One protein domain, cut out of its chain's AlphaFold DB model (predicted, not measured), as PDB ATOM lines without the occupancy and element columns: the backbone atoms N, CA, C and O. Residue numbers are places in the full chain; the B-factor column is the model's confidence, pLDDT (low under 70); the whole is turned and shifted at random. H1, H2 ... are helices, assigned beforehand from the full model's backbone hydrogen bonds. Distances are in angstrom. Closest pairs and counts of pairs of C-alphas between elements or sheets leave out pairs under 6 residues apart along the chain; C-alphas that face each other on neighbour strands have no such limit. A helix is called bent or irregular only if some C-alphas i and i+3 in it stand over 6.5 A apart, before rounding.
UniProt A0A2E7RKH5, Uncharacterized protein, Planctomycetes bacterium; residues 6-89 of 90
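What this domain is: This is residues 6 to 89 of the 90 residues of an uncharacterized protein of Planctomycetes bacterium (UniProt A0A2E7RKH5). One very long helical arm, H2a, makes the longest axis of an open, flat frame; H2b folds back from one end as a V, and short H1 folds back at the other. The space between H1 and H2b is empty. The printed part has 84 residues with two named helices, H1 then H2, and is all helix. It is extended, with a radius of gyration of the C-alphas of 21.9 A and spans of 66 by 32 by 8 A.

Where its parts are: H2, residues 18 to 87, was assigned as one helix by its hydrogen bonds but is bent: C-alphas 60 and 63 are 9.3 A apart. Arm H2a, residues 18 to 60, measures 61.6 A from C-alpha 18 at (-50.888, -2.773, -7.022); arm H2b, residues 63 to 87, measures 36.7 A. H1, residues 6 to 16, measures 15.7 A.

How they stand to each other: H2a, with residues 54 to 58 alone, touches H2b, with residues 65 to 66 alone; the closest C-alphas, of Tyr 58 and Thr 66, are 5.7 A apart. They run opposite ways at a shallow tilt of 29 degrees. H1 and H2a form a helical hairpin, opposite ways at 37 degrees, only just a steep tilt; H2a touches H1 with residues 20 to 22 alone, closest at the C-alphas of Tyr 14 and Thr 21, 5.7 A. H1 and H2b are apart. Every O i to N i+4 pair is within hydrogen-bond range in H1 and H2b, and 38 of 39 in H2a.

The domain as a whole: The C-alphas farthest apart, of His 16 and Gly 62, are 65.9 A apart. The printed part has no cut, and the H1 to H2 link is tight. Mean pLDDT of the printed part is 72.4, with 23 residues under 70, among them 10 to 21.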
ATOM      1  N   LEU A   6     -33.763  -1.772  -7.777       70.19
ATOM      2  CA  LEU A   6     -34.942  -0.925  -7.981       70.19
ATOM      3  C   LEU A   6     -36.157  -1.686  -8.536       70.19
ATOM      4  O   LEU A   6     -37.283  -1.407  -8.139       70.19
ATOM      5  N   LEU A   7     -35.946  -2.652  -9.434       70.06
ATOM      6  CA  LEU A   7     -37.031  -3.440 -10.027       70.06
ATOM      7  C   LEU A   7     -37.587  -4.472  -9.042       70.06
ATOM      8  O   LEU A   7     -38.785  -4.738  -9.066       70.06
ATOM      9  N   GLN A   8     -36.745  -5.012  -8.157       72.31
ATOM     10  CA  GLN A   8     -37.196  -5.901  -7.082       72.31
ATOM     11  C   GLN A   8     -38.045  -5.148  -6.056       72.31
ATOM     12  O   GLN A   8     -39.147  -5.591  -5.745       72.31
ATOM     13  N   TRP A   9     -37.592  -3.967  -5.627       73.75
ATOM     14  CA  TRP A   9     -38.359  -3.109  -4.721       73.75
ATOM     15  C   TRP A   9     -39.712  -2.686  -5.318       73.75
ATOM     16  O   TRP A   9     -40.737  -2.692  -4.637       73.75
ATOM     17  N   LEU A  10     -39.743  -2.375  -6.619       63.59
ATOM     18  CA  LEU A  10     -40.979  -2.020  -7.317       63.59
ATOM     19  C   LEU A  10     -41.942  -3.215  -7.441       63.59
ATOM     20  O   LEU A  10     -43.154  -3.039  -7.318       63.59
ATOM     21  N   ALA A  11     -41.413  -4.424  -7.652       66.62
ATOM     22  CA  ALA A  11     -42.203  -5.653  -7.694       66.62
ATOM     23  C   ALA A  11     -42.803  -6.005  -6.322       66.62
ATOM     24  O   ALA A  11     -43.968  -6.393  -6.252       66.62
ATOM     25  N   GLU A  12     -42.055  -5.805  -5.232       69.38
ATOM     26  CA  GLU A  12     -42.564  -5.949  -3.859       69.38
ATOM     27  C   GLU A  12     -43.673  -4.937  -3.543       69.38
ATOM     28  O   GLU A  12     -44.715  -5.301  -2.995       69.38
ATOM     29  N   GLN A  13     -43.506  -3.673  -3.945       62.28
ATOM     30  CA  GLN A  13     -44.543  -2.648  -3.778       62.28
ATOM     31  C   GLN A  13     -45.810  -2.958  -4.590       62.28
ATOM     32  O   GLN A  13     -46.921  -2.751  -4.099       62.28
ATOM     33  N   TYR A  14     -45.659  -3.520  -5.793       62.88
ATOM     34  CA  TYR A  14     -46.784  -3.944  -6.627       62.88
ATOM     35  C   TYR A  14     -47.591  -5.086  -5.994       62.88
ATOM     36  O   TYR A  14     -48.812  -5.112  -6.120       62.88
ATOM     37  N   GLN A  15     -46.942  -6.019  -5.291       65.25
ATOM     38  CA  GLN A  15     -47.644  -7.111  -4.606       65.25
ATOM     39  C   GLN A  15     -48.428  -6.637  -3.375       65.25
ATOM     40  O   GLN A  15     -49.487  -7.191  -3.082       65.25
ATOM     41  N   HIS A  16     -47.953  -5.602  -2.677       65.62
ATOM     42  CA  HIS A  16     -48.642  -5.056  -1.506       65.62
ATOM     43  C   HIS A  16     -49.740  -4.040  -1.847       65.62
ATOM     44  O   HIS A  16     -50.784  -4.041  -1.191       65.62
ATOM     45  N   GLN A  17     -49.535  -3.167  -2.842       63.28
ATOM     46  CA  GLN A  17     -50.491  -2.119  -3.227       63.28
ATOM     47  C   GLN A  17     -50.493  -1.866  -4.749       63.28
ATOM     48  O   GLN A  17     -50.104  -0.786  -5.203       63.28
ATOM     49  N   PRO A  18     -51.001  -2.814  -5.559       65.12
ATOM     50  CA  PRO A  18     -50.888  -2.773  -7.022       65.12
ATOM     51  C   PRO A  18     -51.498  -1.509  -7.639       65.12
ATOM     52  O   PRO A  18     -50.947  -0.928  -8.570       65.12
ATOM     53  N   ILE A  19     -52.612  -1.030  -7.083       69.94
ATOM     54  CA  ILE A  19     -53.302   0.173  -7.564       69.94
ATOM     55  C   ILE A  19     -52.430   1.421  -7.372       69.94
ATOM     56  O   ILE A  19     -52.323   2.245  -8.277       69.94
ATOM     57  N   VAL A  20     -51.765   1.552  -6.221       68.69
ATOM     58  CA  VAL A  20     -50.930   2.721  -5.900       68.69
ATOM     59  C   VAL A  20     -49.677   2.742  -6.773       68.69
ATOM     60  O   VAL A  20     -49.310   3.795  -7.293       68.69
ATOM     61  N   THR A  21     -49.061   1.581  -7.007       66.81
ATOM     62  CA  THR A  21     -47.881   1.458  -7.873       66.81
ATOM     63  C   THR A  21     -48.202   1.810  -9.327       66.81
ATOM     64  O   THR A  21     -47.436   2.527  -9.969       66.81
ATOM     65  N   VAL A  22     -49.357   1.372  -9.844       70.88
ATOM     66  CA  VAL A  22     -49.811   1.714 -11.205       70.88
ATOM     67  C   VAL A  22     -50.110   3.208 -11.328       70.88
ATOM     68  O   VAL A  22     -49.702   3.836 -12.306       70.88
ATOM     69  N   VAL A  23     -50.769   3.805 -10.330       71.44
ATOM     70  CA  VAL A  23     -51.054   5.248 -10.307       71.44
ATOM     71  C   VAL A  23     -49.761   6.067 -10.255       71.44
ATOM     72  O   VAL A  23     -49.617   7.014 -11.023       71.44
ATOM     73  N   LEU A  24     -48.784   5.680  -9.430       71.19
ATOM     74  CA  LEU A  24     -47.455   6.308  -9.398       71.19
ATOM     75  C   LEU A  24     -46.721   6.183 -10.737       71.19
ATOM     76  O   LEU A  24     -46.136   7.159 -11.203       71.19
ATOM     77  N   GLY A  25     -46.793   5.015 -11.381       72.75
ATOM     78  CA  GLY A  25     -46.240   4.800 -12.717       72.75
ATOM     79  C   GLY A  25     -46.865   5.729 -13.758       72.75
ATOM     80  O   GLY A  25     -46.145   6.375 -14.514       72.75
ATOM     81  N   LEU A  26     -48.195   5.869 -13.755       71.69
ATOM     82  CA  LEU A  26     -48.917   6.784 -14.644       71.69
ATOM     83  C   LEU A  26     -48.578   8.252 -14.375       71.69
ATOM     84  O   LEU A  26     -48.412   9.017 -15.323       71.69
ATOM     85  N   ILE A  27     -48.429   8.647 -13.108       76.12
ATOM     86  CA  ILE A  27     -48.002  10.001 -12.736       76.12
ATOM     87  C   ILE A  27     -46.582  10.265 -13.241       76.12
ATOM     88  O   ILE A  27     -46.348  11.299 -13.862       76.12
ATOM     89  N   ALA A  28     -45.647   9.332 -13.048       72.62
ATOM     90  CA  ALA A  28     -44.286   9.461 -13.560       72.62
ATOM     91  C   ALA A  28     -44.270   9.602 -15.092       72.62
ATOM     92  O   ALA A  28     -43.577  10.467 -15.626       72.62
ATOM     93  N   LEU A  29     -45.094   8.821 -15.794       72.75
ATOM     94  CA  LEU A  29     -45.240   8.881 -17.250       72.75
ATOM     95  C   LEU A  29     -45.859  10.211 -17.710       72.75
ATOM     96  O   LEU A  29     -45.383  10.824 -18.663       72.75
ATOM     97  N   ALA A  30     -46.872  10.711 -17.000       72.62
ATOM     98  CA  ALA A  30     -47.489  12.007 -17.265       72.62
ATOM     99  C   ALA A  30     -46.518  13.174 -17.022       72.62
ATOM    100  O   ALA A  30     -46.472  14.113 -17.818       72.62
ATOM    101  N   VAL A  31     -45.707  13.107 -15.961       76.56
ATOM    102  CA  VAL A  31     -44.634  14.074 -15.691       76.56
ATOM    103  C   VAL A  31     -43.577  14.010 -16.790       76.56
ATOM    104  O   VAL A  31     -43.184  15.056 -17.298       76.56
ATOM    105  N   LEU A  32     -43.173  12.813 -17.226       74.38
ATOM    106  CA  LEU A  32     -42.231  12.633 -18.332       74.38
ATOM    107  C   LEU A  32     -42.760  13.264 -19.630       74.38
ATOM    108  O   LEU A  32     -42.043  14.006 -20.299       74.38
ATOM    109  N   LEU A  33     -44.039  13.042 -19.952       75.25
ATOM    110  CA  LEU A  33     -44.709  13.645 -21.108       75.25
ATOM    111  C   LEU A  33     -44.818  15.173 -20.986       75.25
ATOM    112  O   LEU A  33     -44.619  15.890 -21.971       75.25
ATOM    113  N   LEU A  34     -45.099  15.698 -19.789       71.56
ATOM    114  CA  LEU A  34     -45.128  17.139 -19.524       71.56
ATOM    115  C   LEU A  34     -43.750  17.782 -19.670       71.56
ATOM    116  O   LEU A  34     -43.637  18.853 -20.274       71.56
ATOM    117  N   VAL A  35     -42.711  17.126 -19.150       72.62
ATOM    118  CA  VAL A  35     -41.319  17.541 -19.324       72.62
ATOM    119  C   VAL A  35     -40.992  17.542 -20.810       72.62
ATOM    120  O   VAL A  35     -40.607  18.587 -21.316       72.62
ATOM    121  N   MET A  36     -41.277  16.465 -21.547       71.25
ATOM    122  CA  MET A  36     -41.043  16.382 -22.993       71.25
ATOM    123  C   MET A  36     -41.744  17.509 -23.769       71.25
ATOM    124  O   MET A  36     -41.149  18.136 -24.648       71.25
ATOM    125  N   ARG A  37     -42.988  17.847 -23.399       70.62
ATOM    126  CA  ARG A  37     -43.741  18.958 -24.000       70.62
ATOM    127  C   ARG A  37     -43.127  20.329 -23.696       70.62
ATOM    128  O   ARG A  37     -43.156  21.209 -24.557       70.62
ATOM    129  N   LYS A  38     -42.571  20.536 -22.496       68.81
ATOM    130  CA  LYS A  38     -41.807  21.754 -22.170       68.81
ATOM    131  C   LYS A  38     -40.464  21.786 -22.895       68.81
ATOM    132  O   LYS A  38     -40.109  22.832 -23.433       68.81
ATOM    133  N   THR A  39     -39.764  20.659 -22.963       70.06
ATOM    134  CA  THR A  39     -38.475  20.536 -23.645       70.06
ATOM    135  C   THR A  39     -38.614  20.846 -25.127       70.06
ATOM    136  O   THR A  39     -37.757  21.528 -25.658       70.06
ATOM    137  N   LEU A  40     -39.725  20.483 -25.777       71.44
ATOM    138  CA  LEU A  40     -39.997  20.885 -27.163       71.44
ATOM    139  C   LEU A  40     -40.088  22.406 -27.348       71.44
ATOM    140  O   LEU A  40     -39.557  22.930 -28.323       71.44
ATOM    141  N   LYS A  41     -40.717  23.137 -26.417       69.19
ATOM    142  CA  LYS A  41     -40.756  24.610 -26.481       69.19
ATOM    143  C   LYS A  41     -39.372  25.217 -26.272       69.19
ATOM    144  O   LYS A  41     -38.998  26.134 -26.993       69.19
ATOM    145  N   VAL A  42     -38.616  24.697 -25.308       73.75
ATOM    146  CA  VAL A  42     -37.240  25.141 -25.047       73.75
ATOM    147  C   VAL A  42     -36.341  24.829 -26.246       73.75
ATOM    148  O   VAL A  42     -35.605  25.697 -26.698       73.75
ATOM    149  N   PHE A  43     -36.468  23.635 -26.822       72.75
ATOM    150  CA  PHE A  43     -35.764  23.214 -28.027       72.75
ATOM    151  C   PHE A  43     -36.114  24.102 -29.220       72.75
ATOM    152  O   PHE A  43     -35.216  24.519 -29.933       72.75
ATOM    153  N   ALA A  44     -37.388  24.458 -29.406       73.38
ATOM    154  CA  ALA A  44     -37.799  25.381 -30.461       73.38
ATOM    155  C   ALA A  44     -37.154  26.768 -30.296       73.38
ATOM    156  O   ALA A  44     -36.657  27.326 -31.268       73.38
ATOM    157  N   VAL A  45     -37.099  27.307 -29.073       75.44
ATOM    158  CA  VAL A  45     -36.421  28.588 -28.794       75.44
ATOM    159  C   VAL A  45     -34.918  28.490 -29.074       75.44
ATOM    160  O   VAL A  45     -34.363  29.369 -29.729       75.44
ATOM    161  N   ILE A  46     -34.264  27.414 -28.632       75.75
ATOM    162  CA  ILE A  46     -32.836  27.177 -28.888       75.75
ATOM    163  C   ILE A  46     -32.570  27.005 -30.388       75.75
ATOM    164  O   ILE A  46     -31.609  27.568 -30.904       75.75
ATOM    165  N   ALA A  47     -33.424  26.276 -31.105       72.44
ATOM    166  CA  ALA A  47     -33.313  26.080 -32.546       72.44
ATOM    167  C   ALA A  47     -33.438  27.409 -33.299       72.44
ATOM    168  O   ALA A  47     -32.630  27.689 -34.180       72.44
ATOM    169  N   VAL A  48     -34.389  28.266 -32.915       79.94
ATOM    170  CA  VAL A  48     -34.517  29.616 -33.485       79.94
ATOM    171  C   VAL A  48     -33.268  30.452 -33.197       79.94
ATOM    172  O   VAL A  48     -32.743  31.085 -34.109       79.94
ATOM    173  N   LEU A  49     -32.741  30.418 -31.969       77.75
ATOM    174  CA  LEU A  49     -31.498  31.117 -31.625       77.75
ATOM    175  C   LEU A  49     -30.296  30.609 -32.431       77.75
ATOM    176  O   LEU A  49     -29.493  31.416 -32.891       77.75
ATOM    177  N   LEU A  50     -30.189  29.297 -32.649       76.12
ATOM    178  CA  LEU A  50     -29.147  28.701 -33.486       76.12
ATOM    179  C   LEU A  50     -29.262  29.158 -34.939       76.12
ATOM    180  O   LEU A  50     -28.258  29.537 -35.534       76.12
ATOM    181  N   VAL A  51     -30.472  29.189 -35.501       78.44
ATOM    182  CA  VAL A  51     -30.699  29.700 -36.862       78.44
ATOM    183  C   VAL A  51     -30.278  31.166 -36.967       78.44
ATOM    184  O   VAL A  51     -29.585  31.534 -37.914       78.44
ATOM    185  N   VAL A  52     -30.626  31.997 -35.981       82.12
ATOM    186  CA  VAL A  52     -30.202  33.405 -35.937       82.12
ATOM    187  C   VAL A  52     -28.680  33.527 -35.834       82.12
ATOM    188  O   VAL A  52     -28.092  34.339 -36.540       82.12
ATOM    189  N   ALA A  53     -28.026  32.702 -35.014       73.38
ATOM    190  CA  ALA A  53     -26.570  32.694 -34.884       73.38
ATOM    191  C   ALA A  53     -25.870  32.280 -36.190       73.38
ATOM    192  O   ALA A  53     -24.885  32.905 -36.581       73.38
ATOM    193  N   ILE A  54     -26.399  31.278 -36.897       71.69
ATOM    194  CA  ILE A  54     -25.880  30.836 -38.200       71.69
ATOM    195  C   ILE A  54     -26.058  31.938 -39.248       71.69
ATOM    196  O   ILE A  54     -25.120  32.231 -39.984       71.69
ATOM    197  N   LEU A  55     -27.222  32.591 -39.295       75.62
ATOM    198  CA  LEU A  55     -27.473  33.712 -40.208       75.62
ATOM    199  C   LEU A  55     -26.563  34.911 -39.910       75.62
ATOM    200  O   LEU A  55     -26.013  35.506 -40.833       75.62
ATOM    201  N   ALA A  56     -26.363  35.245 -38.634       73.62
ATOM    202  CA  ALA A  56     -25.441  36.301 -38.224       73.62
ATOM    203  C   ALA A  56     -23.993  35.962 -38.611       73.62
ATOM    204  O   ALA A  56     -23.286  36.806 -39.159       73.62
ATOM    205  N   SER A  57     -23.569  34.714 -38.389       65.69
ATOM    206  CA  SER A  57     -22.256  34.221 -38.814       65.69
ATOM    207  C   SER A  57     -22.092  34.300 -40.332       65.69
ATOM    208  O   SER A  57     -21.065  34.775 -40.812       65.69
ATOM    209  N   TYR A  58     -23.120  33.917 -41.091       68.00
ATOM    210  CA  TYR A  58     -23.112  33.965 -42.551       68.00
ATOM    211  C   TYR A  58     -22.954  35.395 -43.080       68.00
ATOM    212  O   TYR A  58     -22.187  35.623 -44.012       68.00
ATOM    213  N   LEU A  59     -23.639  36.364 -42.464       75.50
ATOM    214  CA  LEU A  59     -23.557  37.775 -42.849       75.50
ATOM    215  C   LEU A  59     -22.207  38.420 -42.502       75.50
ATOM    216  O   LEU A  59     -21.781  39.329 -43.209       75.50
ATOM    217  N   ILE A  60     -21.542  37.978 -41.428       75.69
ATOM    218  CA  ILE A  60     -20.281  38.575 -40.953       75.69
ATOM    219  C   ILE A  60     -19.055  37.901 -41.584       75.69
ATOM    220  O   ILE A  60     -18.140  38.587 -42.026       75.69
ATOM    221  N   GLN A  61     -19.009  36.567 -41.593       70.38
ATOM    222  CA  GLN A  61     -17.829  35.783 -41.992       70.38
ATOM    223  C   GLN A  61     -17.952  35.171 -43.393       70.38
ATOM    224  O   GLN A  61     -16.987  34.609 -43.909       70.38
ATOM    225  N   GLY A  62     -19.127  35.267 -44.018       68.94
ATOM    226  CA  GLY A  62     -19.405  34.625 -45.294       68.94
ATOM    227  C   GLY A  62     -19.654  33.109 -45.182       68.94
ATOM    228  O   GLY A  62     -19.599  32.518 -44.092       68.94
ATOM    229  N   PRO A  63     -19.958  32.456 -46.320       66.25
ATOM    230  CA  PRO A  63     -20.319  31.038 -46.380       66.25
ATOM    231  C   PRO A  63     -19.211  30.101 -45.886       66.25
ATOM    232  O   PRO A  63     -19.513  29.067 -45.296       66.25
ATOM    233  N   GLU A  64     -17.946  30.454 -46.106       70.75
ATOM    234  CA  GLU A  64     -16.794  29.592 -45.823       70.75
ATOM    235  C   GLU A  64     -16.453  29.564 -44.327       70.75
ATOM    236  O   GLU A  64     -16.362  28.482 -43.745       70.75
ATOM    237  N   GLY A  65     -16.391  30.729 -43.668       67.44
ATOM    238  CA  GLY A  65     -16.120  30.813 -42.225       67.44
ATOM    239  C   GLY A  65     -17.226  30.195 -41.364       67.44
ATOM    240  O   GLY A  65     -16.956  29.536 -40.360       67.44
ATOM    241  N   THR A  66     -18.482  30.307 -41.806       67.94
ATOM    242  CA  THR A  66     -19.616  29.677 -41.109       67.94
ATOM    243  C   THR A  66     -19.562  28.151 -41.206       67.94
ATOM    244  O   THR A  66     -19.873  27.464 -40.235       67.94
ATOM    245  N   ARG A  67     -19.129  27.605 -42.351       71.31
ATOM    246  CA  ARG A  67     -18.977  26.154 -42.544       71.31
ATOM    247  C   ARG A  67     -17.870  25.586 -41.658       71.31
ATOM    248  O   ARG A  67     -18.103  24.607 -40.960       71.31
ATOM    249  N   GLU A  68     -16.718  26.255 -41.614       76.88
ATOM    250  CA  GLU A  68     -15.590  25.846 -40.770       76.88
ATOM    251  C   GLU A  68     -15.934  25.923 -39.269       76.88
ATOM    252  O   GLU A  68     -15.532  25.065 -38.480       76.88
ATOM    253  N   GLY A  69     -16.724  26.925 -38.865       74.94
ATOM    254  CA  GLY A  69     -17.238  27.043 -37.499       74.94
ATOM    255  C   GLY A  69     -18.199  25.914 -37.114       74.94
ATOM    256  O   GLY A  69     -18.119  25.400 -35.997       74.94
ATOM    257  N   ILE A  70     -19.075  25.503 -38.037       75.88
ATOM    258  CA  ILE A  70     -19.988  24.370 -37.834       75.88
ATOM    259  C   ILE A  70     -19.198  23.060 -37.733       75.88
ATOM    260  O   ILE A  70     -19.422  22.313 -36.784       75.88
ATOM    261  N   ASP A  71     -18.238  22.811 -38.627       77.12
ATOM    262  CA  ASP A  71     -17.433  21.580 -38.608       77.12
ATOM    263  C   ASP A  71     -16.632  21.444 -37.301       77.12
ATOM    264  O   ASP A  71     -16.682  20.405 -36.641       77.12
ATOM    265  N   LYS A  72     -15.997  22.528 -36.828       80.12
ATOM    266  CA  LYS A  72     -15.301  22.534 -35.526       80.12
ATOM    267  C   LYS A  72     -16.237  22.305 -34.339       80.12
ATOM    268  O   LYS A  72     -15.828  21.721 -33.332       80.12
ATOM    269  N   ALA A  73     -17.475  22.796 -34.410       77.19
ATOM    270  CA  ALA A  73     -18.469  22.561 -33.369       77.19
ATOM    271  C   ALA A  73     -18.938  21.096 -33.363       77.19
ATOM    272  O   ALA A  73     -19.076  20.511 -32.289       77.19
ATOM    273  N   VAL A  74     -19.126  20.495 -34.542       80.94
ATOM    274  CA  VAL A  74     -19.508  19.086 -34.702       80.94
ATOM    275  C   VAL A  74     -18.421  18.155 -34.164       80.94
ATOM    276  O   VAL A  74     -18.743  17.256 -33.387       80.94
ATOM    277  N   ASP A  75     -17.148  18.410 -34.476       82.62
ATOM    278  CA  ASP A  75     -16.033  17.599 -33.965       82.62
ATOM    279  C   ASP A  75     -15.938  17.640 -32.433       82.62
ATOM    280  O   ASP A  75     -15.810  16.603 -31.786       82.62
ATOM    281  N   LYS A  76     -16.121  18.815 -31.812       79.38
ATOM    282  CA  LYS A  76     -16.156  18.927 -30.341       79.38
ATOM    283  C   LYS A  76     -17.302  18.147 -29.700       79.38
ATOM    284  O   LYS A  76     -17.135  17.610 -28.604       79.38
ATOM    285  N   VAL A  77     -18.473  18.128 -30.335       79.38
ATOM    286  CA  VAL A  77     -19.634  17.380 -29.828       79.38
ATOM    287  C   VAL A  77     -19.403  15.880 -29.976       79.38
ATOM    288  O   VAL A  77     -19.740  15.127 -29.065       79.38
ATOM    289  N   LYS A  78     -18.786  15.449 -31.078       79.81
ATOM    290  CA  LYS A  78     -18.426  14.050 -31.313       79.81
ATOM    291  C   LYS A  78     -17.429  13.539 -30.268       79.81
ATOM    292  O   LYS A  78     -17.702  12.520 -29.643       79.81
ATOM    293  N   ASP A  79     -16.376  14.306 -29.985       79.31
ATOM    294  CA  ASP A  79     -15.402  13.991 -28.930       79.31
ATOM    295  C   ASP A  79     -16.047  13.891 -27.538       79.31
ATOM    296  O   ASP A  79     -15.677  13.045 -26.721       79.31
ATOM    297  N   GLN A  80     -17.017  14.759 -27.226       77.81
ATOM    298  CA  GLN A  80     -17.747  14.680 -25.956       77.81
ATOM    299  C   GLN A  80     -18.682  13.471 -25.902       77.81
ATOM    300  O   GLN A  80     -18.764  12.820 -24.862       77.81
ATOM    301  N   ALA A  81     -19.368  13.153 -27.000       75.06
ATOM    302  CA  ALA A  81     -20.240  11.989 -27.081       75.06
ATOM    303  C   ALA A  81     -19.453  10.679 -26.927       75.06
ATOM    304  O   ALA A  81     -19.913   9.776 -26.232       75.06
ATOM    305  N   GLU A  82     -18.254  10.598 -27.507       77.75
ATOM    306  CA  GLU A  82     -17.355   9.445 -27.387       77.75
ATOM    307  C   GLU A  82     -16.847   9.275 -25.947       77.75
ATOM    308  O   GLU A  82     -16.970   8.195 -25.374       77.75
ATOM    309  N   LYS A  83     -16.436  10.366 -25.284       74.25
ATOM    310  CA  LYS A  83     -16.049  10.340 -23.859       74.25
ATOM    311  C   LYS A  83     -17.183   9.915 -22.924       74.25
ATOM    312  O   LYS A  83     -16.947   9.195 -21.952       74.25
ATOM    313  N   VAL A  84     -18.412  10.360 -23.187       75.00
ATOM    314  CA  VAL A  84     -19.593   9.961 -22.400       75.00
ATOM    315  C   VAL A  84     -19.964   8.501 -22.672       75.00
ATOM    316  O   VAL A  84     -20.315   7.786 -21.738       75.00
ATOM    317  N   SER A  85     -19.850   8.048 -23.924       71.62
ATOM    318  CA  SER A  85     -20.020   6.645 -24.318       71.62
ATOM    319  C   SER A  85     -19.056   5.731 -23.566       71.62
ATOM    320  O   SER A  85     -19.499   4.738 -22.998       71.62
ATOM    321  N   ASP A  86     -17.770   6.082 -23.515       71.69
ATOM    322  CA  ASP A  86     -16.760   5.278 -22.819       71.69
ATOM    323  C   ASP A  86     -16.984   5.257 -21.303       71.69
ATOM    324  O   ASP A  86     -16.910   4.201 -20.687       71.69
ATOM    325  N   THR A  87     -17.396   6.382 -20.709       69.44
ATOM    326  CA  THR A  87     -17.732   6.452 -19.271       69.44
ATOM    327  C   THR A  87     -18.949   5.592 -18.893       69.44
ATOM    328  O   THR A  87     -19.077   5.180 -17.748       69.44
ATOM    329  N   LEU A  88     -19.871   5.342 -19.830       65.06
ATOM    330  CA  LEU A  88     -21.046   4.482 -19.621       65.06
ATOM    331  C   LEU A  88     -20.773   3.001 -19.931       65.06
ATOM    332  O   LEU A  88     -21.655   2.165 -19.721       65.06
ATOM    333  N   ARG A  89     -19.601   2.694 -20.497       61.53
ATOM    334  CA  ARG A  89     -19.195   1.346 -20.905       61.53
ATOM    335  C   ARG A  89     -18.355   0.622 -19.846       61.53
ATOM    336  O   ARG A  89     -18.313  -0.608 -19.903       61.53
TER     337      ARG A  89